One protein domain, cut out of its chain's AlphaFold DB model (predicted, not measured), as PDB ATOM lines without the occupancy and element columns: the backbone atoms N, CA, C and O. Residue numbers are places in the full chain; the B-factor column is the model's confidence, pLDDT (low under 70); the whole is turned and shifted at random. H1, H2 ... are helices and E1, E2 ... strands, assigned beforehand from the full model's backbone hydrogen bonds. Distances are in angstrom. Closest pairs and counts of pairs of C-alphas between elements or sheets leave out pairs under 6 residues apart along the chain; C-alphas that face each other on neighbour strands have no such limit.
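AT A GLANCE: This is residues 2 to 154 of the 844 residues of the protein "Peptidase_S8 domain-containing protein" of Candidatus Pacearchaeota archaeon (UniProt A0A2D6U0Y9). Two strongly twisted sheets, E4 E3 E6 E7 and E1 E2 E5, lie face to face as a sandwich, with a small group of three helices, H1, H2 and H4, at one end of it. H2 sits between the other two helices and the edge strands E1 and E7, while the short H3 touches no helix. The printed part has 153 residues, with four named helices followed by seven named strands; both sheets are antiparallel, and the class is mixed, helices and strands. The whole is compact, with a radius of gyration of the C-alphas of 15.9 A and spans of 48 by 34 by 25 A.

IN THESE COORDINATES: H1, residues 2 to 16, begins at C-alpha 2 (102.732, -3.157, 13.388) and is 21.5 A long. H2 is residues 22 to 31, 14.2 A; H3 is residues 40 to 43 and H4 residues 50 to 55. E1, residues 62 to 65, begins at C-alpha 62 (93.765, -23.283, 7.539). E2 is residues 75 to 83, 24.5 A; E3 residues 87 to 95, 24.3 A; E4 residues 104 to 109, 15.3 A. E5, residues 113 to 123, bends by 74 degrees at residue 116. E6, residues 130 to 140, is 33.0 A long, and E7, residues 146 to 154, 26.6 A, ends at C-alpha 154 (74.969, -9.008, 13.678).

HOW THE PARTS SIT: H1 touches H4 at a shallow tilt of 18 degrees, the same way, with Leu 13 and Val 54 as closest C-alphas, 6.1 A. H1 only just touches H2, by 3 pairs of C-alphas within 8 A, with residues 10 to 14 alone; the closest are Val 10 and Ile 25, 6.9 A. H2 touches H4 about perpendicular, at 79 degrees, closest at the C-alphas of Ala 28 and Ala 53, 5.5 A. H2 only grazes both sheets. In the sandwich, two sheets face to face, the best planes stand 30 degrees apart; the C-alphas of Ala 63 in E1 and Ser 147 in E7 come within 5.5 A. E1 and E2 form a hairpin, with N 64 and O 81 at 2.9 A; E2 pairs with E5 by N 78 and O 119, 2.8 A. E3 and E4 form a hairpin, N 92 and O 107 at 2.8 A; E3 pairs with E6 by N 93 and O 135, 2.8 A; the hairpin E6 and E7 has N 134 and O 151 at 2.9 A. In H1, H2 and H4 every O i to N i+4 pair is within hydrogen-bond range; H3 is too short for one.

THE WHOLE: The C-alphas farthest apart, Gln 15 and Ser 125, are 47.9 A apart. The printed part has no cut and no long link. Mean pLDDT of the printed part is 86.7; residues 39, 41, 69 to 73 and 142 to 144 are under 70.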
ATOM      1  N   ALA A   2     102.969  -1.720  13.574       74.69
ATOM      2  CA  ALA A   2     102.732  -3.157  13.388       74.69
ATOM      3  C   ALA A   2     103.197  -3.711  12.024       74.69
ATOM      4  O   ALA A   2     103.905  -4.711  11.985       74.69
ATOM      5  N   THR A   3     102.883  -3.036  10.915       82.31
ATOM      6  CA  THR A   3     103.149  -3.527   9.550       82.31
ATOM      7  C   THR A   3     104.603  -3.958   9.290       82.31
ATOM      8  O   THR A   3     104.792  -5.103   8.898       82.31
ATOM      9  N   PRO A   4     105.652  -3.148   9.560       89.50
ATOM     10  CA  PRO A   4     107.035  -3.579   9.321       89.50
ATOM     11  C   PRO A   4     107.489  -4.740  10.224       89.50
ATOM     12  O   PRO A   4     108.339  -5.529   9.815       89.50
ATOM     13  N   ILE A   5     106.922  -4.874  11.430       88.81
ATOM     14  CA  ILE A   5     107.223  -5.981  12.354       88.81
ATOM     15  C   ILE A   5     106.615  -7.283  11.821       88.81
ATOM     16  O   ILE A   5     107.310  -8.294  11.743       88.81
ATOM     17  N   VAL A   6     105.351  -7.240  11.387       92.50
ATOM     18  CA  VAL A   6     104.673  -8.385  10.764       92.50
ATOM     19  C   VAL A   6     105.380  -8.785   9.470       92.50
ATOM     20  O   VAL A   6     105.644  -9.963   9.265       92.50
ATOM     21  N   THR A   7     105.783  -7.829   8.626       94.25
ATOM     22  CA  THR A   7     106.560  -8.126   7.410       94.25
ATOM     23  C   THR A   7     107.877  -8.838   7.730       94.25
ATOM     24  O   THR A   7     108.232  -9.794   7.044       94.25
ATOM     25  N   GLY A   8     108.590  -8.425   8.784       93.69
ATOM     26  CA  GLY A   8     109.805  -9.106   9.242       93.69
ATOM     27  C   GLY A   8     109.542 -10.526   9.756       93.69
ATOM     28  O   GLY A   8     110.278 -11.449   9.411       93.69
ATOM     29  N   ALA A   9     108.469 -10.719  10.526       94.62
ATOM     30  CA  ALA A   9     108.026 -12.032  10.994       94.62
ATOM     31  C   ALA A   9     107.671 -12.968   9.822       94.62
ATOM     32  O   ALA A   9     108.165 -14.092   9.748       94.62
ATOM     33  N   VAL A  10     106.901 -12.472   8.850       95.75
ATOM     34  CA  VAL A  10     106.563 -13.196   7.615       95.75
ATOM     35  C   VAL A  10     107.822 -13.551   6.824       95.75
ATOM     36  O   VAL A  10     107.941 -14.677   6.352       95.75
ATOM     37  N   ALA A  11     108.790 -12.637   6.707       95.06
ATOM     38  CA  ALA A  11     110.050 -12.909   6.018       95.06
ATOM     39  C   ALA A  11     110.864 -14.027   6.699       95.06
ATOM     40  O   ALA A  11     111.428 -14.871   6.004       95.06
ATOM     41  N   LEU A  12     110.891 -14.075   8.037       94.94
ATOM     42  CA  LEU A  12     111.550 -15.147   8.796       94.94
ATOM     43  C   LEU A  12     110.857 -16.501   8.599       94.94
ATOM     44  O   LEU A  12     111.534 -17.502   8.352       94.94
ATOM     45  N   LEU A  13     109.523 -16.530   8.651       95.06
ATOM     46  CA  LEU A  13     108.756 -17.744   8.372       95.06
ATOM     47  C   LEU A  13     108.951 -18.204   6.929       95.06
ATOM     48  O   LEU A  13     109.231 -19.376   6.717       95.06
ATOM     49  N   LYS A  14     108.939 -17.295   5.946       95.31
ATOM     50  CA  LYS A  14     109.248 -17.617   4.544       95.31
ATOM     51  C   LYS A  14     110.679 -18.092   4.326       95.31
ATOM     52  O   LYS A  14     110.916 -18.900   3.435       95.31
ATOM     53  N   GLN A  15     111.638 -17.611   5.113       95.06
ATOM     54  CA  GLN A  15     113.016 -18.083   5.031       95.06
ATOM     55  C   GLN A  15     113.146 -19.531   5.523       95.06
ATOM     56  O   GLN A  15     113.877 -20.310   4.910       95.06
ATOM     57  N   LYS A  16     112.468 -19.893   6.620       94.12
ATOM     58  CA  LYS A  16     112.483 -21.268   7.146       94.12
ATOM     59  C   LYS A  16     111.578 -22.209   6.344       94.12
ATOM     60  O   LYS A  16     111.957 -23.354   6.108       94.12
ATOM     61  N   TYR A  17     110.421 -21.716   5.915       93.38
ATOM     62  CA  TYR A  17     109.370 -22.453   5.224       93.38
ATOM     63  C   TYR A  17     109.005 -21.774   3.886       93.38
ATOM     64  O   TYR A  17     107.980 -21.092   3.782       93.38
ATOM     65  N   PRO A  18     109.832 -21.930   2.833       94.00
ATOM     66  CA  PRO A  18     109.630 -21.227   1.560       94.00
ATOM     67  C   PRO A  18     108.298 -21.550   0.875       94.00
ATOM     68  O   PRO A  18     107.677 -20.660   0.281       94.00
ATOM     69  N   ASP A  19     107.851 -22.798   1.015       93.69
ATOM     70  CA  ASP A  19     106.694 -23.354   0.310       93.69
ATOM     71  C   ASP A  19     105.357 -23.106   1.027       93.69
ATOM     72  O   ASP A  19     104.315 -23.475   0.494       93.69
ATOM     73  N   TRP A  20     105.360 -22.486   2.216       92.50
ATOM     74  CA  TRP A  20     104.113 -22.207   2.938       92.50
ATOM     75  C   TRP A  20     103.283 -21.130   2.241       92.50
ATOM     76  O   TRP A  20     103.832 -20.112   1.817       92.50
ATOM     77  N   SER A  21     101.972 -21.310   2.124       91.25
ATOM     78  CA  SER A  21     101.079 -20.298   1.554       91.25
ATOM     79  C   SER A  21     100.963 -19.065   2.471       91.25
ATOM     80  O   SER A  21     101.334 -19.120   3.649       91.25
ATOM     81  N   PRO A  22     100.477 -17.919   1.959       92.25
ATOM     82  CA  PRO A  22     100.143 -16.775   2.808       92.25
ATOM     83  C   PRO A  22      99.203 -17.136   3.969       92.25
ATOM     84  O   PRO A  22      99.450 -16.686   5.087       92.25
ATOM     85  N   ASP A  23      98.204 -17.988   3.734       89.25
ATOM     86  CA  ASP A  23      97.216 -18.378   4.749       89.25
ATOM     87  C   ASP A  23      97.824 -19.311   5.797       89.25
ATOM     88  O   ASP A  23      97.620 -19.113   6.991       89.25
ATOM     89  N   GLU A  24      98.682 -20.250   5.384       91.44
ATOM     90  CA  GLU A  24      99.450 -21.100   6.305       91.44
ATOM     91  C   GLU A  24     100.378 -20.247   7.196       91.44
ATOM     92  O   GLU A  24     100.482 -20.473   8.400       91.44
ATOM     93  N   ILE A  25     101.017 -19.210   6.641       93.44
ATOM     94  CA  ILE A  25     101.852 -18.274   7.415       93.44
ATOM     95  C   ILE A  25     101.001 -17.429   8.369       93.44
ATOM     96  O   ILE A  25     101.403 -17.201   9.511       93.44
ATOM     97  N   LYS A  26      99.834 -16.961   7.918       91.88
ATOM     98  CA  LYS A  26      98.874 -16.218   8.745       91.88
ATOM     99  C   LYS A  26      98.407 -17.076   9.922       91.88
ATOM    100  O   LYS A  26      98.440 -16.591  11.050       91.88
ATOM    101  N   MET A  27      98.056 -18.341   9.687       91.94
ATOM    102  CA  MET A  27      97.675 -19.289  10.738       91.94
ATOM    103  C   MET A  27      98.819 -19.565  11.704       91.94
ATOM    104  O   MET A  27      98.618 -19.492  12.908       91.94
ATOM    105  N   ALA A  28     100.039 -19.778  11.208       91.94
ATOM    106  CA  ALA A  28     101.200 -19.977  12.073       91.94
ATOM    107  C   ALA A  28     101.431 -18.795  13.023       91.94
ATOM    108  O   ALA A  28     101.748 -18.997  14.189       91.94
ATOM    109  N   LEU A  29     101.241 -17.563  12.541       93.31
ATOM    110  CA  LEU A  29     101.360 -16.362  13.368       93.31
ATOM    111  C   LEU A  29     100.198 -16.193  14.357       93.31
ATOM    112  O   LEU A  29     100.424 -15.662  15.442       93.31
ATOM    113  N   ARG A  30      98.975 -16.599  13.986       91.06
ATOM    114  CA  ARG A  30      97.786 -16.524  14.852       91.06
ATOM    115  C   ARG A  30      97.807 -17.600  15.938       91.06
ATOM    116  O   ARG A  30      97.649 -17.265  17.105       91.06
ATOM    117  N   ASN A  31      98.073 -18.855  15.577       88.69
ATOM    118  CA  ASN A  31      98.048 -20.001  16.490       88.69
ATOM    119  C   ASN A  31      99.105 -19.898  17.598       88.69
ATOM    120  O   ASN A  31      98.889 -20.392  18.699       88.69
ATOM    121  N   THR A  32     100.245 -19.254  17.327       91.62
ATOM    122  CA  THR A  32     101.304 -19.053  18.331       91.62
ATOM    123  C   THR A  32     101.266 -17.674  18.983       91.62
ATOM    124  O   THR A  32     102.158 -17.337  19.763       91.62
ATOM    125  N   ALA A  33     100.276 -16.838  18.663       91.56
ATOM    126  CA  ALA A  33     100.148 -15.534  19.290       91.56
ATOM    127  C   ALA A  33      99.817 -15.682  20.783       91.56
ATOM    128  O   ALA A  33      99.054 -16.544  21.212       91.56
ATOM    129  N   VAL A  34     100.405 -14.806  21.593       92.19
ATOM    130  CA  VAL A  34     100.167 -14.770  23.035       92.19
ATOM    131  C   VAL A  34      99.047 -13.778  23.311       92.19
ATOM    132  O   VAL A  34      99.246 -12.572  23.142       92.19
ATOM    133  N   ASN A  35      97.897 -14.269  23.771       86.31
ATOM    134  CA  ASN A  35      96.798 -13.428  24.244       86.31
ATOM    135  C   ASN A  35      97.287 -12.539  25.405       86.31
ATOM    136  O   ASN A  35      97.842 -13.027  26.392       86.31
ATOM    137  N   ILE A  36      97.110 -11.224  25.272       89.75
ATOM    138  CA  ILE A  36      97.543 -10.222  26.259       89.75
ATOM    139  C   ILE A  36      96.383  -9.671  27.107       89.75
ATOM    140  O   ILE A  36      96.590  -8.735  27.876       89.75
ATOM    141  N   GLY A  37      95.188 -10.256  26.992       81.62
ATOM    142  CA  GLY A  37      94.004  -9.938  27.797       81.62
ATOM    143  C   GLY A  37      93.251  -8.671  27.379       81.62
ATOM    144  O   GLY A  37      92.534  -8.103  28.198       81.62
ATOM    145  N   GLY A  38      93.444  -8.187  26.148       75.94
ATOM    146  CA  GLY A  38      92.714  -7.041  25.587       75.94
ATOM    147  C   GLY A  38      91.457  -7.441  24.801       75.94
ATOM    148  O   GLY A  38      91.236  -8.613  24.523       75.94
ATOM    149  N   ASN A  39      90.656  -6.464  24.379       68.25
ATOM    150  CA  ASN A  39      89.556  -6.713  23.437       68.25
ATOM    151  C   ASN A  39      90.103  -7.154  22.060       68.25
ATOM    152  O   ASN A  39      91.140  -6.633  21.630       68.25
ATOM    153  N   VAL A  40      89.432  -8.073  21.357       70.75
ATOM    154  CA  VAL A  40      89.857  -8.595  20.044       70.75
ATOM    155  C   VAL A  40      90.044  -7.490  18.996       70.75
ATOM    156  O   VAL A  40      90.996  -7.547  18.221       70.75
ATOM    157  N   ASN A  41      89.257  -6.409  19.039       68.06
ATOM    158  CA  ASN A  41      89.418  -5.255  18.141       68.06
ATOM    159  C   ASN A  41      90.691  -4.437  18.427       68.06
ATOM    160  O   ASN A  41      91.127  -3.633  17.605       68.06
ATOM    161  N   VAL A  42      91.302  -4.641  19.597       75.81
ATOM    162  CA  VAL A  42      92.524  -3.956  20.035       75.81
ATOM    163  C   VAL A  42      93.754  -4.857  19.896       75.81
ATOM    164  O   VAL A  42      94.813  -4.375  19.491       75.81
ATOM    165  N   GLN A  43      93.648  -6.149  20.229       83.00
ATOM    166  CA  GLN A  43      94.786  -7.081  20.218       83.00
ATOM    167  C   GLN A  43      94.774  -8.123  19.087       83.00
ATOM    168  O   GLN A  43      95.802  -8.761  18.851       83.00
ATOM    169  N   GLY A  44      93.654  -8.317  18.387       83.38
ATOM    170  CA  GLY A  44      93.451  -9.448  17.480       83.38
ATOM    171  C   GLY A  44      93.655 -10.783  18.203       83.38
ATOM    172  O   GLY A  44      93.189 -10.971  19.321       83.38
ATOM    173  N   TYR A  45      94.446 -11.675  17.603       85.19
ATOM    174  CA  TYR A  45      94.845 -12.957  18.206       85.19
ATOM    175  C   TYR A  45      95.916 -12.814  19.308       85.19
ATOM    176  O   TYR A  45      96.335 -13.800  19.909       85.19
ATOM    177  N   GLY A  46      96.372 -11.590  19.588       88.25
ATOM    178  CA  GLY A  46      97.363 -11.289  20.614       88.25
ATOM    179  C   GLY A  46      98.725 -10.885  20.051       88.25
ATOM    180  O   GLY A  46      98.898 -10.533  18.882       88.25
ATOM    181  N   ARG A  47      99.740 -10.897  20.917       91.75
ATOM    182  CA  ARG A  47     101.111 -10.521  20.561       91.75
ATOM    183  C   ARG A  47     101.802 -11.671  19.828       91.75
ATOM    184  O   ARG A  47     101.975 -12.737  20.406       91.75
ATOM    185  N   ILE A  48     102.292 -11.412  18.615       92.44
ATOM    186  CA  ILE A  48     103.058 -12.379  17.808       92.44
ATOM    187  C   ILE A  48     104.230 -12.973  18.606       92.44
ATOM    188  O   ILE A  48     105.120 -12.233  19.040       92.44
ATOM    189  N   ASP A  49     104.269 -14.305  18.712       94.19
ATOM    190  CA  ASP A  49     105.447 -15.069  19.132       94.19
ATOM    191  C   ASP A  49     106.091 -15.743  17.916       94.19
ATOM    192  O   ASP A  49     105.734 -16.845  17.493       94.19
ATOM    193  N   ILE A  50     107.051 -15.034  17.323       93.19
ATOM    194  CA  ILE A  50     107.750 -15.506  16.128       93.19
ATOM    195  C   ILE A  50     108.657 -16.705  16.415       93.19
ATOM    196  O   ILE A  50     108.936 -17.482  15.505       93.19
ATOM    197  N   LEU A  51     109.145 -16.864  17.651       93.56
ATOM    198  CA  LEU A  51     110.022 -17.979  17.993       93.56
ATOM    199  C   LEU A  51     109.228 -19.282  18.003       93.56
ATOM    200  O   LEU A  51     109.697 -20.268  17.438       93.56
ATOM    201  N   GLU A  52     108.034 -19.261  18.591       93.31
ATOM    202  CA  GLU A  52     107.125 -20.406  18.573       93.31
ATOM    203  C   GLU A  52     106.591 -20.683  17.160       93.31
ATOM    204  O   GLU A  52     106.656 -21.826  16.712       93.31
ATOM    205  N   ALA A  53     106.225 -19.658  16.377       92.31
ATOM    206  CA  ALA A  53     105.816 -19.852  14.975       92.31
ATOM    207  C   ALA A  53     106.920 -20.515  14.128       92.31
ATOM    208  O   ALA A  53     106.669 -21.396  13.309       92.31
ATOM    209  N   VAL A  54     108.181 -20.117  14.341       92.00
ATOM    210  CA  VAL A  54     109.348 -20.714  13.676       92.00
ATOM    211  C   VAL A  54     109.635 -22.121  14.200       92.00
ATOM    212  O   VAL A  54     110.391 -22.832  13.555       92.00
ATOM    213  N   ARG A  55     109.101 -22.564  15.340       91.50
ATOM    214  CA  ARG A  55     109.349 -23.911  15.889       91.50
ATOM    215  C   ARG A  55     108.371 -24.976  15.407       91.50
ATOM    216  O   ARG A  55     108.704 -26.146  15.558       91.50
ATOM    217  N   LEU A  56     107.263 -24.594  14.773       87.38
ATOM    218  CA  LEU A  56     106.262 -25.521  14.236       87.38
ATOM    219  C   LEU A  56     106.892 -26.596  13.330       87.38
ATOM    220  O   LEU A  56     107.685 -26.292  12.436       87.38
ATOM    221  N   GLU A  57     106.567 -27.867  13.555       82.38
ATOM    222  CA  GLU A  57     107.184 -28.988  12.825       82.38
ATOM    223  C   GLU A  57     106.513 -29.279  11.470       82.38
ATOM    224  O   GLU A  57     107.091 -29.971  10.629       82.38
ATOM    225  N   GLY A  58     105.339 -28.694  11.212       82.69
ATOM    226  CA  GLY A  58     104.569 -28.865   9.981       82.69
ATOM    227  C   GLY A  58     103.727 -27.640   9.634       82.69
ATOM    228  O   GLY A  58     103.673 -26.672  10.393       82.69
ATOM    229  N   LYS A  59     103.098 -27.675   8.454       87.75
ATOM    230  CA  LYS A  59     102.142 -26.645   8.034       87.75
ATOM    231  C   LYS A  59     100.913 -26.680   8.945       87.75
ATOM    232  O   LYS A  59     100.377 -27.773   9.145       87.75
ATOM    233  N   PRO A  60     100.449 -25.533   9.462       88.94
ATOM    234  CA  PRO A  60      99.165 -25.487  10.140       88.94
ATOM    235  C   PRO A  60      98.040 -25.747   9.135       88.94
ATOM    236  O   PRO A  60      98.142 -25.390   7.958       88.94
ATOM    237  N   VAL A  61      96.950 -26.341   9.611       92.06
ATOM    238  CA  VAL A  61      95.684 -26.336   8.869       92.06
ATOM    239  C   VAL A  61      95.138 -24.906   8.792       92.06
ATOM    240  O   VAL A  61      95.456 -24.062   9.628       92.06
ATOM    241  N   VAL A  62      94.342 -24.606   7.776       92.56
ATOM    242  CA  VAL A  62      93.765 -23.283   7.539       92.56
ATOM    243  C   VAL A  62      92.333 -23.262   8.045       92.56
ATOM    244  O   VAL A  62      91.501 -24.017   7.543       92.56
ATOM    245  N   ALA A  63      92.082 -22.396   9.029       93.94
ATOM    246  CA  ALA A  63      90.761 -22.004   9.497       93.94
ATOM    247  C   ALA A  63      90.562 -20.529   9.140       93.94
ATOM    248  O   ALA A  63      91.292 -19.666   9.630       93.94
ATOM    249  N   GLU A  64      89.615 -20.247   8.258       93.31
ATOM    250  CA  GLU A  64      89.257 -18.880   7.899       93.31
ATOM    251  C   GLU A  64      87.773 -18.800   7.573       93.31
ATOM    252  O   GLU A  64      87.300 -19.488   6.669       93.31
ATOM    253  N   ILE A  65      87.041 -17.964   8.299       91.81
ATOM    254  CA  ILE A  65      85.659 -17.626   7.974       91.81
ATOM    255  C   ILE A  65      85.699 -16.359   7.118       91.81
ATOM    256  O   ILE A  65      86.380 -15.388   7.447       91.81
ATOM    257  N   SER A  66      84.998 -16.377   5.987       89.06
ATOM    258  CA  SER A  66      84.846 -15.176   5.164       89.06
ATOM    259  C   SER A  66      83.984 -14.163   5.908       89.06
ATOM    260  O   SER A  66      82.988 -14.532   6.524       89.06
ATOM    261  N   GLU A  67      84.372 -12.890   5.856       77.06
ATOM    262  CA  GLU A  67      83.654 -11.808   6.530       77.06
ATOM    263  C   GLU A  67      82.176 -11.783   6.112       77.06
ATOM    264  O   GLU A  67      81.852 -11.754   4.921       77.06
ATOM    265  N   ILE A  68      81.281 -11.790   7.101       71.12
ATOM    266  CA  ILE A  68      79.842 -11.607   6.905       71.12
ATOM    267  C   ILE A  68      79.583 -10.109   7.033       71.12
ATOM    268  O   ILE A  68      79.570  -9.555   8.126       71.12
ATOM    269  N   ILE A  69      79.481  -9.428   5.892       54.91
ATOM    270  CA  ILE A  69      79.547  -7.959   5.828       54.91
ATOM    271  C   ILE A  69      78.220  -7.289   6.261       54.91
ATOM    272  O   ILE A  69      78.200  -6.082   6.496       54.91
ATOM    273  N   ASN A  70      77.109  -8.028   6.413       56.72
ATOM    274  CA  ASN A  70      75.778  -7.440   6.612       56.72
ATOM    275  C   ASN A  70      75.089  -7.835   7.932       56.72
ATOM    276  O   ASN A  70      75.433  -8.817   8.583       56.72
ATOM    277  N   LYS A  71      74.071  -7.041   8.300       60.97
ATOM    278  CA  LYS A  71      73.015  -7.434   9.245       60.97
ATOM    279  C   LYS A  71      72.255  -8.609   8.639       60.97
ATOM    280  O   LYS A  71      71.575  -8.422   7.630       60.97
ATOM    281  N   GLU A  72      72.373  -9.783   9.235       66.06
ATOM    282  CA  GLU A  72      71.757 -10.997   8.711       66.06
ATOM    283  C   GLU A  72      70.415 -11.271   9.400       66.06
ATOM    284  O   GLU A  72      70.248 -11.067  10.607       66.06
ATOM    285  N   SER A  73      69.441 -11.731   8.614       67.31
ATOM    286  CA  SER A  73      68.178 -12.274   9.120       67.31
ATOM    287  C   SER A  73      67.702 -13.397   8.199       67.31
ATOM    288  O   SER A  73      67.793 -13.268   6.976       67.31
ATOM    289  N   GLY A  74      67.182 -14.482   8.770       71.19
ATOM    290  CA  GLY A  74      66.764 -15.672   8.023       71.19
ATOM    291  C   GLY A  74      67.888 -16.695   7.811       71.19
ATOM    292  O   GLY A  74      68.735 -16.885   8.685       71.19
ATOM    293  N   LEU A  75      67.861 -17.393   6.672       81.38
ATOM    294  CA  LEU A  75      68.813 -18.456   6.334       81.38
ATOM    295  C   LEU A  75      70.049 -17.874   5.639       81.38
ATOM    296  O   LEU A  75      69.908 -17.239   4.592       81.38
ATOM    297  N   ILE A  76      71.238 -18.121   6.191       85.88
ATOM    298  CA  ILE A  76      72.509 -17.653   5.620       85.88
ATOM    299  C   ILE A  76      73.485 -18.796   5.352       85.88
ATOM    300  O   ILE A  76      73.544 -19.773   6.095       85.88
ATOM    301  N   ASP A  77      74.310 -18.646   4.321       89.56
ATOM    302  CA  ASP A  77      75.424 -19.557   4.073       89.56
ATOM    303  C   ASP A  77      76.678 -19.052   4.790       89.56
ATOM    304  O   ASP A  77      77.086 -17.901   4.632       89.56
ATOM    305  N   ILE A  78      77.334 -19.932   5.546       91.88
ATOM    306  CA  ILE A  78      78.619 -19.643   6.182       91.88
ATOM    307  C   ILE A  78      79.718 -20.092   5.227       91.88
ATOM    308  O   ILE A  78      79.860 -21.284   4.947       91.88
ATOM    309  N   ILE A  79      80.496 -19.140   4.719       92.44
ATOM    310  CA  ILE A  79      81.530 -19.362   3.701       92.44
ATOM    311  C   ILE A  79      82.914 -19.217   4.329       92.44
ATOM    312  O   ILE A  79      83.144 -18.354   5.172       92.44
ATOM    313  N   GLY A  80      83.862 -20.049   3.909       94.00
ATOM    314  CA  GLY A  80      85.240 -19.955   4.361       94.00
ATOM    315  C   GLY A  80      86.137 -21.075   3.848       94.00
ATOM    316  O   GLY A  80      85.825 -21.783   2.888       94.00
ATOM    317  N   THR A  81      87.277 -21.222   4.509       94.94
ATOM    318  CA  THR A  81      88.300 -22.222   4.230       94.94
ATOM    319  C   THR A  81      88.551 -23.049   5.488       94.94
ATOM    320  O   THR A  81      88.928 -22.524   6.532       94.94
ATOM    321  N   ALA A  82      88.368 -24.360   5.356       95.38
ATOM    322  CA  ALA A  82      88.685 -25.382   6.343       95.38
ATOM    323  C   ALA A  82      89.442 -26.517   5.640       95.38
ATOM    324  O   ALA A  82      88.853 -27.497   5.185       95.38
ATOM    325  N   SER A  83      90.749 -26.350   5.449       93.94
ATOM    326  CA  SER A  83      91.575 -27.285   4.667       93.94
ATOM    327  C   SER A  83      93.047 -27.203   5.068       93.94
ATOM    328  O   SER A  83      93.431 -26.352   5.859       93.94
ATOM    329  N   GLY A  84      93.893 -28.096   4.559       88.88
ATOM    330  CA  GLY A  84      95.333 -28.066   4.823       88.88
ATOM    331  C   GLY A  84      95.985 -29.438   4.713       88.88
ATOM    332  O   GLY A  84      95.307 -30.464   4.594       88.88
ATOM    333  N   ASP A  85      97.315 -29.458   4.763       84.12
ATOM    334  CA  ASP A  85      98.079 -30.703   4.765       84.12
ATOM    335  C   ASP A  85      97.819 -31.469   6.077       84.12
ATOM    336  O   ASP A  85      98.062 -30.955   7.166       84.12
ATOM    337  N   ASN A  86      97.351 -32.718   5.963       84.06
ATOM    338  CA  ASN A  86      96.886 -33.562   7.078       84.06
ATOM    339  C   ASN A  86      95.639 -33.040   7.822       84.06
ATOM    340  O   ASN A  86      95.466 -33.300   9.015       84.06
ATOM    341  N   PHE A  87      94.759 -32.336   7.109       91.81
ATOM    342  CA  PHE A  87      93.395 -32.072   7.563       91.81
ATOM    343  C   PHE A  87      92.692 -33.375   7.984       91.81
ATOM    344  O   PHE A  87      92.663 -34.343   7.220       91.81
ATOM    345  N   GLU A  88      92.103 -33.377   9.178       92.38
ATOM    346  CA  GLU A  88      91.274 -34.477   9.678       92.38
ATOM    347  C   GLU A  88      89.788 -34.121   9.632       92.38
ATOM    348  O   GLU A  88      88.977 -34.852   9.056       92.38
ATOM    349  N   SER A  89      89.428 -32.989  10.234       94.50
ATOM    350  CA  SER A  89      88.053 -32.501  10.279       94.50
ATOM    351  C   SER A  89      87.999 -31.006  10.583       94.50
ATOM    352  O   SER A  89      88.992 -30.402  10.989       94.50
ATOM    353  N   TYR A  90      86.828 -30.404  10.416       96.31
ATOM    354  CA  TYR A  90      86.508 -29.119  11.024       96.31
ATOM    355  C   TYR A  90      85.211 -29.206  11.815       96.31
ATOM    356  O   TYR A  90      84.352 -30.047  11.539       96.31
ATOM    357  N   SER A  91      85.075 -28.317  12.789       96.69
ATOM    358  CA  SER A  91      83.840 -28.059  13.517       96.69
ATOM    359  C   SER A  91      83.561 -26.563  13.515       96.69
ATOM    360  O   SER A  91      84.461 -25.752  13.736       96.69
ATOM    361  N   LEU A  92      82.317 -26.214  13.222       95.31
ATOM    362  CA  LEU A  92      81.824 -24.849  13.168       95.31
ATOM    363  C   LEU A  92      80.824 -24.657  14.305       95.31
ATOM    364  O   LEU A  92      79.921 -25.478  14.474       95.31
ATOM    365  N   TYR A  93      80.983 -23.578  15.056       94.38
ATOM    366  CA  TYR A  93      80.188 -23.228  16.225       94.38
ATOM    367  C   TYR A  93      79.682 -21.787  16.119       94.38
ATOM    368  O   TYR A  93      80.201 -21.001  15.324       94.38
ATOM    369  N   TYR A  94      78.718 -21.433  16.968       91.38
ATOM    370  CA  TYR A  94      78.459 -20.039  17.322       91.38
ATOM    371  C   TYR A  94      78.476 -19.819  18.839       91.38
ATOM    372  O   TYR A  94      78.323 -20.767  19.616       91.38
ATOM    373  N   GLY A  95      78.634 -18.563  19.256       89.12
ATOM    374  CA  GLY A  95      78.439 -18.113  20.634       89.12
ATOM    375  C   GLY A  95      77.853 -16.702  20.712       89.12
ATOM    376  O   GLY A  95      77.906 -15.947  19.742       89.12
ATOM    377  N   GLU A  96      77.286 -16.365  21.872       82.81
ATOM    378  CA  GLU A  96      76.526 -15.120  22.106       82.81
ATOM    379  C   GLU A  96      77.396 -13.934  22.566       82.81
ATOM    380  O   GLU A  96      76.913 -12.814  22.690       82.81
ATOM    381  N   GLU A  97      78.678 -14.166  22.855       79.31
ATOM    382  CA  GLU A  97      79.606 -13.155  23.365       79.31
ATOM    383  C   GLU A  97      81.021 -13.375  22.811       79.31
ATOM    384  O   GLU A  97      81.341 -14.451  22.304       79.31
ATOM    385  N   GLU A  98      81.875 -12.356  22.920       71.75
ATOM    386  CA  GLU A  98      83.282 -12.428  22.508       71.75
ATOM    387  C   GLU A  98      84.038 -13.428  23.398       71.75
ATOM    388  O   GLU A  98      84.048 -13.270  24.620       71.75
ATOM    389  N   ASN A  99      84.734 -14.411  22.811       71.81
ATOM    390  CA  ASN A  99      85.323 -15.541  23.554       71.81
ATOM    391  C   ASN A  99      84.288 -16.256  24.451       71.81
ATOM    392  O   ASN A  99      84.430 -16.261  25.681       71.81
ATOM    393  N   PRO A 100      83.248 -16.858  23.861       72.88
ATOM    394  CA  PRO A 100      82.086 -17.315  24.603       72.88
ATOM    395  C   PRO A 100      82.441 -18.394  25.622       72.88
ATOM    396  O   PRO A 100      83.161 -19.351  25.328       72.88
ATOM    397  N   ALA A 101      81.872 -18.289  26.826       72.69
ATOM    398  CA  ALA A 101      82.022 -19.335  27.840       72.69
ATOM    399  C   ALA A 101      81.367 -20.672  27.422       72.69
ATOM    400  O   ALA A 101      81.661 -21.718  28.009       72.69
ATOM    401  N   SER A 102      80.475 -20.634  26.426       80.06
ATOM    402  CA  SER A 102      79.768 -21.778  25.854       80.06
ATOM    403  C   SER A 102      79.641 -21.633  24.333       80.06
ATOM    404  O   SER A 102      79.005 -20.700  23.854       80.06
ATOM    405  N   GLU A 103      80.192 -22.587  23.582       90.75
ATOM    406  CA  GLU A 103      80.114 -22.666  22.116       90.75
ATOM    407  C   GLU A 103      79.062 -23.715  21.702       90.75
ATOM    408  O   GLU A 103      79.060 -24.841  22.211       90.75
ATOM    409  N   VAL A 104      78.158 -23.370  20.781       90.94
ATOM    410  CA  VAL A 104      77.107 -24.272  20.278       90.94
ATOM    411  C   VAL A 104      77.497 -24.796  18.900       90.94
ATOM    412  O   VAL A 104      77.712 -24.018  17.974       90.94
ATOM    413  N   LEU A 105      77.589 -26.121  18.756       93.75
ATOM    414  CA  LEU A 105      77.985 -26.764  17.501       93.75
ATOM    415  C   LEU A 105      76.916 -26.554  16.417       93.75
ATOM    416  O   LEU A 105      75.783 -27.006  16.570       93.75
ATOM    417  N   ILE A 106      77.315 -25.939  15.305       93.69
ATOM    418  CA  ILE A 106      76.516 -25.819  14.079       93.69
ATOM    419  C   ILE A 106      76.675 -27.091  13.247       93.69
ATOM    420  O   ILE A 106      75.697 -27.745  12.889       93.69
ATOM    421  N   THR A 107      77.918 -27.459  12.930       95.56
ATOM    422  CA  THR A 107      78.219 -28.630  12.100       95.56
ATOM    423  C   THR A 107      79.653 -29.112  12.291       95.56
ATOM    424  O   THR A 107      80.518 -28.374  12.759       95.56
ATOM    425  N   SER A 108      79.922 -30.342  11.861       95.75
ATOM    426  CA  SER A 108      81.271 -30.892  11.736       95.75
ATOM    427  C   SER A 108      81.395 -31.687  10.443       95.75
ATOM    428  O   SER A 108      80.444 -32.362  10.041       95.75
ATOM    429  N   SER A 109      82.566 -31.668   9.814       96.00
ATOM    430  CA  SER A 109      82.805 -32.386   8.560       96.00
ATOM    431  C   SER A 109      84.242 -32.879   8.464       96.00
ATOM    432  O   SER A 109      85.177 -32.230   8.923       96.00
ATOM    433  N   THR A 110      84.414 -34.034   7.824       94.81
ATOM    434  CA  THR A 110      85.718 -34.624   7.480       94.81
ATOM    435  C   THR A 110      86.107 -34.356   6.024       94.81
ATOM    436  O   THR A 110      87.070 -34.934   5.524       94.81
ATOM    437  N   ASN A 111      85.342 -33.531   5.304       95.12
ATOM    438  CA  ASN A 111      85.673 -33.109   3.948       95.12
ATOM    439  C   ASN A 111      86.294 -31.708   3.996       95.12
ATOM    440  O   ASN A 111      85.646 -30.802   4.524       95.12
ATOM    441  N   PRO A 112      87.504 -31.509   3.446       94.56
ATOM    442  CA  PRO A 112      88.135 -30.198   3.420       94.56
ATOM    443  C   PRO A 112      87.411 -29.255   2.453       94.56
ATOM    444  O   PRO A 112      86.930 -29.676   1.398       94.56
ATOM    445  N   ILE A 113      87.383 -27.969   2.800       95.69
ATOM    446  CA  ILE A 113      86.748 -26.894   2.034       95.69
ATOM    447  C   ILE A 113      87.765 -25.771   1.820       95.69
ATOM    448  O   ILE A 113      88.465 -25.363   2.746       95.69
ATOM    449  N   THR A 114      87.845 -25.262   0.595       93.25
ATOM    450  CA  THR A 114      88.673 -24.107   0.228       93.25
ATOM    451  C   THR A 114      87.778 -23.085  -0.453       93.25
ATOM    452  O   THR A 114      87.175 -23.421  -1.472       93.25
ATOM    453  N   GLU A 115      87.680 -21.881   0.120       89.88
ATOM    454  CA  GLU A 115      86.869 -20.764  -0.394       89.88
ATOM    455  C   GLU A 115      85.426 -21.177  -0.767       89.88
ATOM    456  O   GLU A 115      84.938 -20.898  -1.862       89.88
ATOM    457  N   GLY A 116      84.746 -21.901   0.128       93.00
ATOM    458  CA  GLY A 116      83.438 -22.501  -0.149       93.00
ATOM    459  C   GLY A 116      82.486 -22.489   1.044       93.00
ATOM    460  O   GLY A 116      82.822 -22.009   2.122       93.00
ATOM    461  N   VAL A 117      81.277 -23.017   0.847       93.50
ATOM    462  CA  VAL A 117      80.230 -23.065   1.882       93.50
ATOM    463  C   VAL A 117      80.599 -24.100   2.948       93.50
ATOM    464  O   VAL A 117      80.531 -25.301   2.693       93.50
ATOM    465  N   LEU A 118      80.984 -23.635   4.136       94.38
ATOM    466  CA  LEU A 118      81.260 -24.451   5.324       94.38
ATOM    467  C   LEU A 118      79.974 -25.045   5.911       94.38
ATOM    468  O   LEU A 118      79.988 -26.164   6.431       94.38
ATOM    469  N   PHE A 119      78.875 -24.293   5.821       93.94
ATOM    470  CA  PHE A 119      77.528 -24.716   6.189       93.94
ATOM    471  C   PHE A 119      76.491 -23.887   5.425       93.94
ATOM    472  O   PHE A 119      76.629 -22.668   5.354       93.94
ATOM    473  N   SER A 120      75.485 -24.544   4.850       90.19
ATOM    474  CA  SER A 120      74.382 -23.881   4.147       90.19
ATOM    475  C   SER A 120      73.164 -23.717   5.048       90.19
ATOM    476  O   SER A 120      72.932 -24.569   5.907       90.19
ATOM    477  N   ASP A 121      72.353 -22.692   4.795       86.19
ATOM    478  CA  ASP A 121      71.064 -22.477   5.470       86.19
ATOM    479  C   ASP A 121      71.165 -22.379   7.012       86.19
ATOM    480  O   ASP A 121      70.339 -22.928   7.746       86.19
ATOM    481  N   PHE A 122      72.183 -21.688   7.537       88.31
ATOM    482  CA  PHE A 122      72.251 -21.342   8.957       88.31
ATOM    483  C   PHE A 122      71.079 -20.440   9.339       88.31
ATOM    484  O   PHE A 122      70.963 -19.314   8.856       88.31
ATOM    485  N   ASP A 123      70.204 -20.950  10.203       83.19
ATOM    486  CA  ASP A 123      68.976 -20.269  10.590       83.19
ATOM    487  C   ASP A 123      69.216 -19.272  11.726       83.19
ATOM    488  O   ASP A 123      69.163 -19.604  12.912       83.19
ATOM    489  N   THR A 124      69.451 -18.015  11.348       81.94
ATOM    490  CA  THR A 124      69.626 -16.911  12.301       81.94
ATOM    491  C   THR A 124      68.332 -16.546  13.026       81.94
ATOM    492  O   THR A 124      68.393 -15.873  14.054       81.94
ATOM    493  N   SER A 125      67.166 -17.029  12.573       73.06
ATOM    494  CA  SER A 125      65.882 -16.791  13.249       73.06
ATOM    495  C   SER A 125      65.775 -17.484  14.611       73.06
ATOM    496  O   SER A 125      64.881 -17.184  15.398       73.06
ATOM    497  N   LEU A 126      66.697 -18.400  14.909       72.38
ATOM    498  CA  LEU A 126      66.787 -19.095  16.192       72.38
ATOM    499  C   LEU A 126      67.673 -18.359  17.209       72.38
ATOM    500  O   LEU A 126      67.775 -18.797  18.354       72.38
ATOM    501  N   LEU A 127      68.326 -17.269  16.798       75.44
ATOM    502  CA  LEU A 127      69.243 -16.492  17.624       75.44
ATOM    503  C   LEU A 127      68.560 -15.244  18.196       75.44
ATOM    504  O   LEU A 127      67.654 -14.660  17.591       75.44
ATOM    505  N   THR A 128      69.028 -14.809  19.365       71.50
ATOM    506  CA  THR A 128      68.677 -13.504  19.937       71.50
ATOM    507  C   THR A 128      69.201 -12.373  19.047       71.50
ATOM    508  O   THR A 128      70.198 -12.536  18.345       71.50
ATOM    509  N   GLY A 129      68.532 -11.217  19.048       72.38
ATOM    510  CA  GLY A 129      69.060 -10.031  18.366       72.38
ATOM    511  C   GLY A 129      70.376  -9.570  18.998       72.38
ATOM    512  O   GLY A 129      70.551  -9.698  20.211       72.38
ATOM    513  N   GLY A 130      71.294  -9.047  18.182       74.12
ATOM    514  CA  GLY A 130      72.594  -8.546  18.643       74.12
ATOM    515  C   GLY A 130      73.797  -9.216  17.976       74.12
ATOM    516  O   GLY A 130      73.670  -9.904  16.960       74.12
ATOM    517  N   ILE A 131      74.990  -8.953  18.515       80.94
ATOM    518  CA  ILE A 131      76.252  -9.480  17.980       80.94
ATOM    519  C   ILE A 131      76.455 -10.910  18.479       80.94
ATOM    520  O   ILE A 131      76.490 -11.149  19.681       80.94
ATOM    521  N   HIS A 132      76.658 -11.828  17.542       85.25
ATOM    522  CA  HIS A 132      77.059 -13.213  17.782       85.25
ATOM    523  C   HIS A 132      78.419 -13.472  17.139       85.25
ATOM    524  O   HIS A 132      78.885 -12.690  16.311       85.25
ATOM    525  N   TYR A 133      79.055 -14.582  17.496       87.75
ATOM    526  CA  TYR A 133      80.377 -14.948  16.996       87.75
ATOM    527  C   TYR A 133      80.330 -16.320  16.341       87.75
ATOM    528  O   TYR A 133      79.919 -17.286  16.978       87.75
ATOM    529  N   LEU A 134      80.760 -16.417  15.083       91.31
ATOM    530  CA  LEU A 134      81.015 -17.699  14.428       91.31
ATOM    531  C   LEU A 134      82.437 -18.145  14.728       91.31
ATOM    532  O   LEU A 134      83.372 -17.351  14.629       91.31
ATOM    533  N   ILE A 135      82.593 -19.421  15.064       92.25
ATOM    534  CA  ILE A 135      83.862 -19.995  15.507       92.25
ATOM    535  C   ILE A 135      84.140 -21.242  14.680       92.25
ATOM    536  O   ILE A 135      83.391 -22.216  14.723       92.25
ATOM    537  N   LEU A 136      85.232 -21.223  13.928       94.44
ATOM    538  CA  LEU A 136      85.681 -22.341  13.111       94.44
ATOM    539  C   LEU A 136      86.938 -22.935  13.731       94.44
ATOM    540  O   LEU A 136      87.946 -22.246  13.865       94.44
ATOM    541  N   ILE A 137      86.890 -24.225  14.057       93.69
ATOM    542  CA  ILE A 137      88.042 -24.994  14.527       93.69
ATOM    543  C   ILE A 137      88.352 -26.070  13.493       93.69
ATOM    544  O   ILE A 137      87.492 -26.880  13.147       93.69
ATOM    545  N   VAL A 138      89.586 -26.084  12.997       95.06
ATOM    546  CA  VAL A 138      90.073 -27.069  12.026       95.06
ATOM    547  C   VAL A 138      91.129 -27.931  12.697       95.06
ATOM    548  O   VAL A 138      92.103 -27.410  13.239       95.06
ATOM    549  N   TYR A 139      90.929 -29.245  12.654       91.44
ATOM    550  CA  TYR A 139      91.747 -30.241  13.333       91.44
ATOM    551  C   TYR A 139      92.732 -30.900  12.372       91.44
ATOM    552  O   TYR A 139      92.407 -31.245  11.226       91.44
ATOM    553  N   HIS A 140      93.950 -31.086  12.866       86.88
ATOM    554  CA  HIS A 140      94.987 -31.881  12.226       86.88
ATOM    555  C   HIS A 140      94.905 -33.334  12.705       86.88
ATOM    556  O   HIS A 140      94.551 -33.575  13.848       86.88
ATOM    557  N   SER A 141      95.309 -34.286  11.858       78.88
ATOM    558  CA  SER A 141      95.323 -35.745  12.121       78.88
ATOM    559  C   SER A 141      96.072 -36.239  13.375       78.88
ATOM    560  O   SER A 141      96.077 -37.440  13.656       78.88
ATOM    561  N   ASN A 142      96.734 -35.340  14.107       68.31
ATOM    562  CA  ASN A 142      97.278 -35.575  15.436       68.31
ATOM    563  C   ASN A 142      96.514 -34.655  16.409       68.31
ATOM    564  O   ASN A 142      96.731 -33.448  16.364       68.31
ATOM    565  N   ASP A 143      95.673 -35.225  17.282       57.22
ATOM    566  CA  ASP A 143      94.714 -34.585  18.223       57.22
ATOM    567  C   ASP A 143      95.204 -33.363  19.056       57.22
ATOM    568  O   ASP A 143      94.421 -32.769  19.797       57.22
ATOM    569  N   GLU A 144      96.482 -32.978  18.990       63.53
ATOM    570  CA  GLU A 144      97.067 -31.863  19.750       63.53
ATOM    571  C   GLU A 144      97.187 -30.541  18.960       63.53
ATOM    572  O   GLU A 144      97.328 -29.496  19.595       63.53
ATOM    573  N   ASP A 145      97.076 -30.542  17.620       73.31
ATOM    574  CA  ASP A 145      97.218 -29.332  16.785       73.31
ATOM    575  C   ASP A 145      95.903 -28.940  16.074       73.31
ATOM    576  O   ASP A 145      95.303 -29.721  15.331       73.31
ATOM    577  N   SER A 146      95.470 -27.685  16.246       87.38
ATOM    578  CA  SER A 146      94.301 -27.109  15.558       87.38
ATOM    579  C   SER A 146      94.512 -25.638  15.193       87.38
ATOM    580  O   SER A 146      95.360 -24.952  15.771       87.38
ATOM    581  N   SER A 147      93.733 -25.150  14.228       90.62
ATOM    582  CA  SER A 147      93.635 -23.723  13.896       90.62
ATOM    583  C   SER A 147      92.228 -23.220  14.181       90.62
ATOM    584  O   SER A 147      91.257 -23.926  13.903       90.62
ATOM    585  N   ARG A 148      92.125 -21.998  14.713       89.81
ATOM    586  CA  ARG A 148      90.859 -21.367  15.107       89.81
ATOM    587  C   ARG A 148      90.693 -20.019  14.416       89.81
ATOM    588  O   ARG A 148      91.633 -19.224  14.407       89.81
ATOM    589  N   ASP A 149      89.495 -19.760  13.904       90.19
ATOM    590  CA  ASP A 149      89.069 -18.427  13.476       90.19
ATOM    591  C   ASP A 149      87.743 -18.048  14.141       90.19
ATOM    592  O   ASP A 149      86.875 -18.901  14.317       90.19
ATOM    593  N   GLU A 150      87.613 -16.785  14.539       87.75
ATOM    594  CA  GLU A 150      86.421 -16.228  15.182       87.75
ATOM    595  C   GLU A 150      86.072 -14.891  14.525       87.75
ATOM    596  O   GLU A 150      86.929 -14.004  14.440       87.75
ATOM    597  N   ILE A 151      84.829 -14.748  14.056       86.69
ATOM    598  CA  ILE A 151      84.328 -13.499  13.466       86.69
ATOM    599  C   ILE A 151      82.974 -13.106  14.074       86.69
ATOM    600  O   ILE A 151      82.135 -13.986  14.288       86.69
ATOM    601  N   PRO A 152      82.733 -11.810  14.345       85.25
ATOM    602  CA  PRO A 152      81.419 -11.336  14.751       85.25
ATOM    603  C   PRO A 152      80.459 -11.270  13.554       85.25
ATOM    604  O   PRO A 152      80.875 -10.992  12.429       85.25
ATOM    605  N   PHE A 153      79.167 -11.445  13.810       83.94
ATOM    606  CA  PHE A 153      78.076 -11.137  12.886       83.94
ATOM    607  C   PHE A 153      76.879 -10.570  13.663       83.94
ATOM    608  O   PHE A 153      76.680 -10.894  14.833       83.94
ATOM    609  N   LEU A 154      76.099  -9.687  13.038       81.50
ATOM    610  CA  LEU A 154      74.969  -9.008  13.678       81.50
ATOM    611  C   LEU A 154      73.646  -9.632  13.224       81.50
ATOM    612  O   LEU A 154      73.322  -9.587  12.036       81.50
TER     613      LEU A 154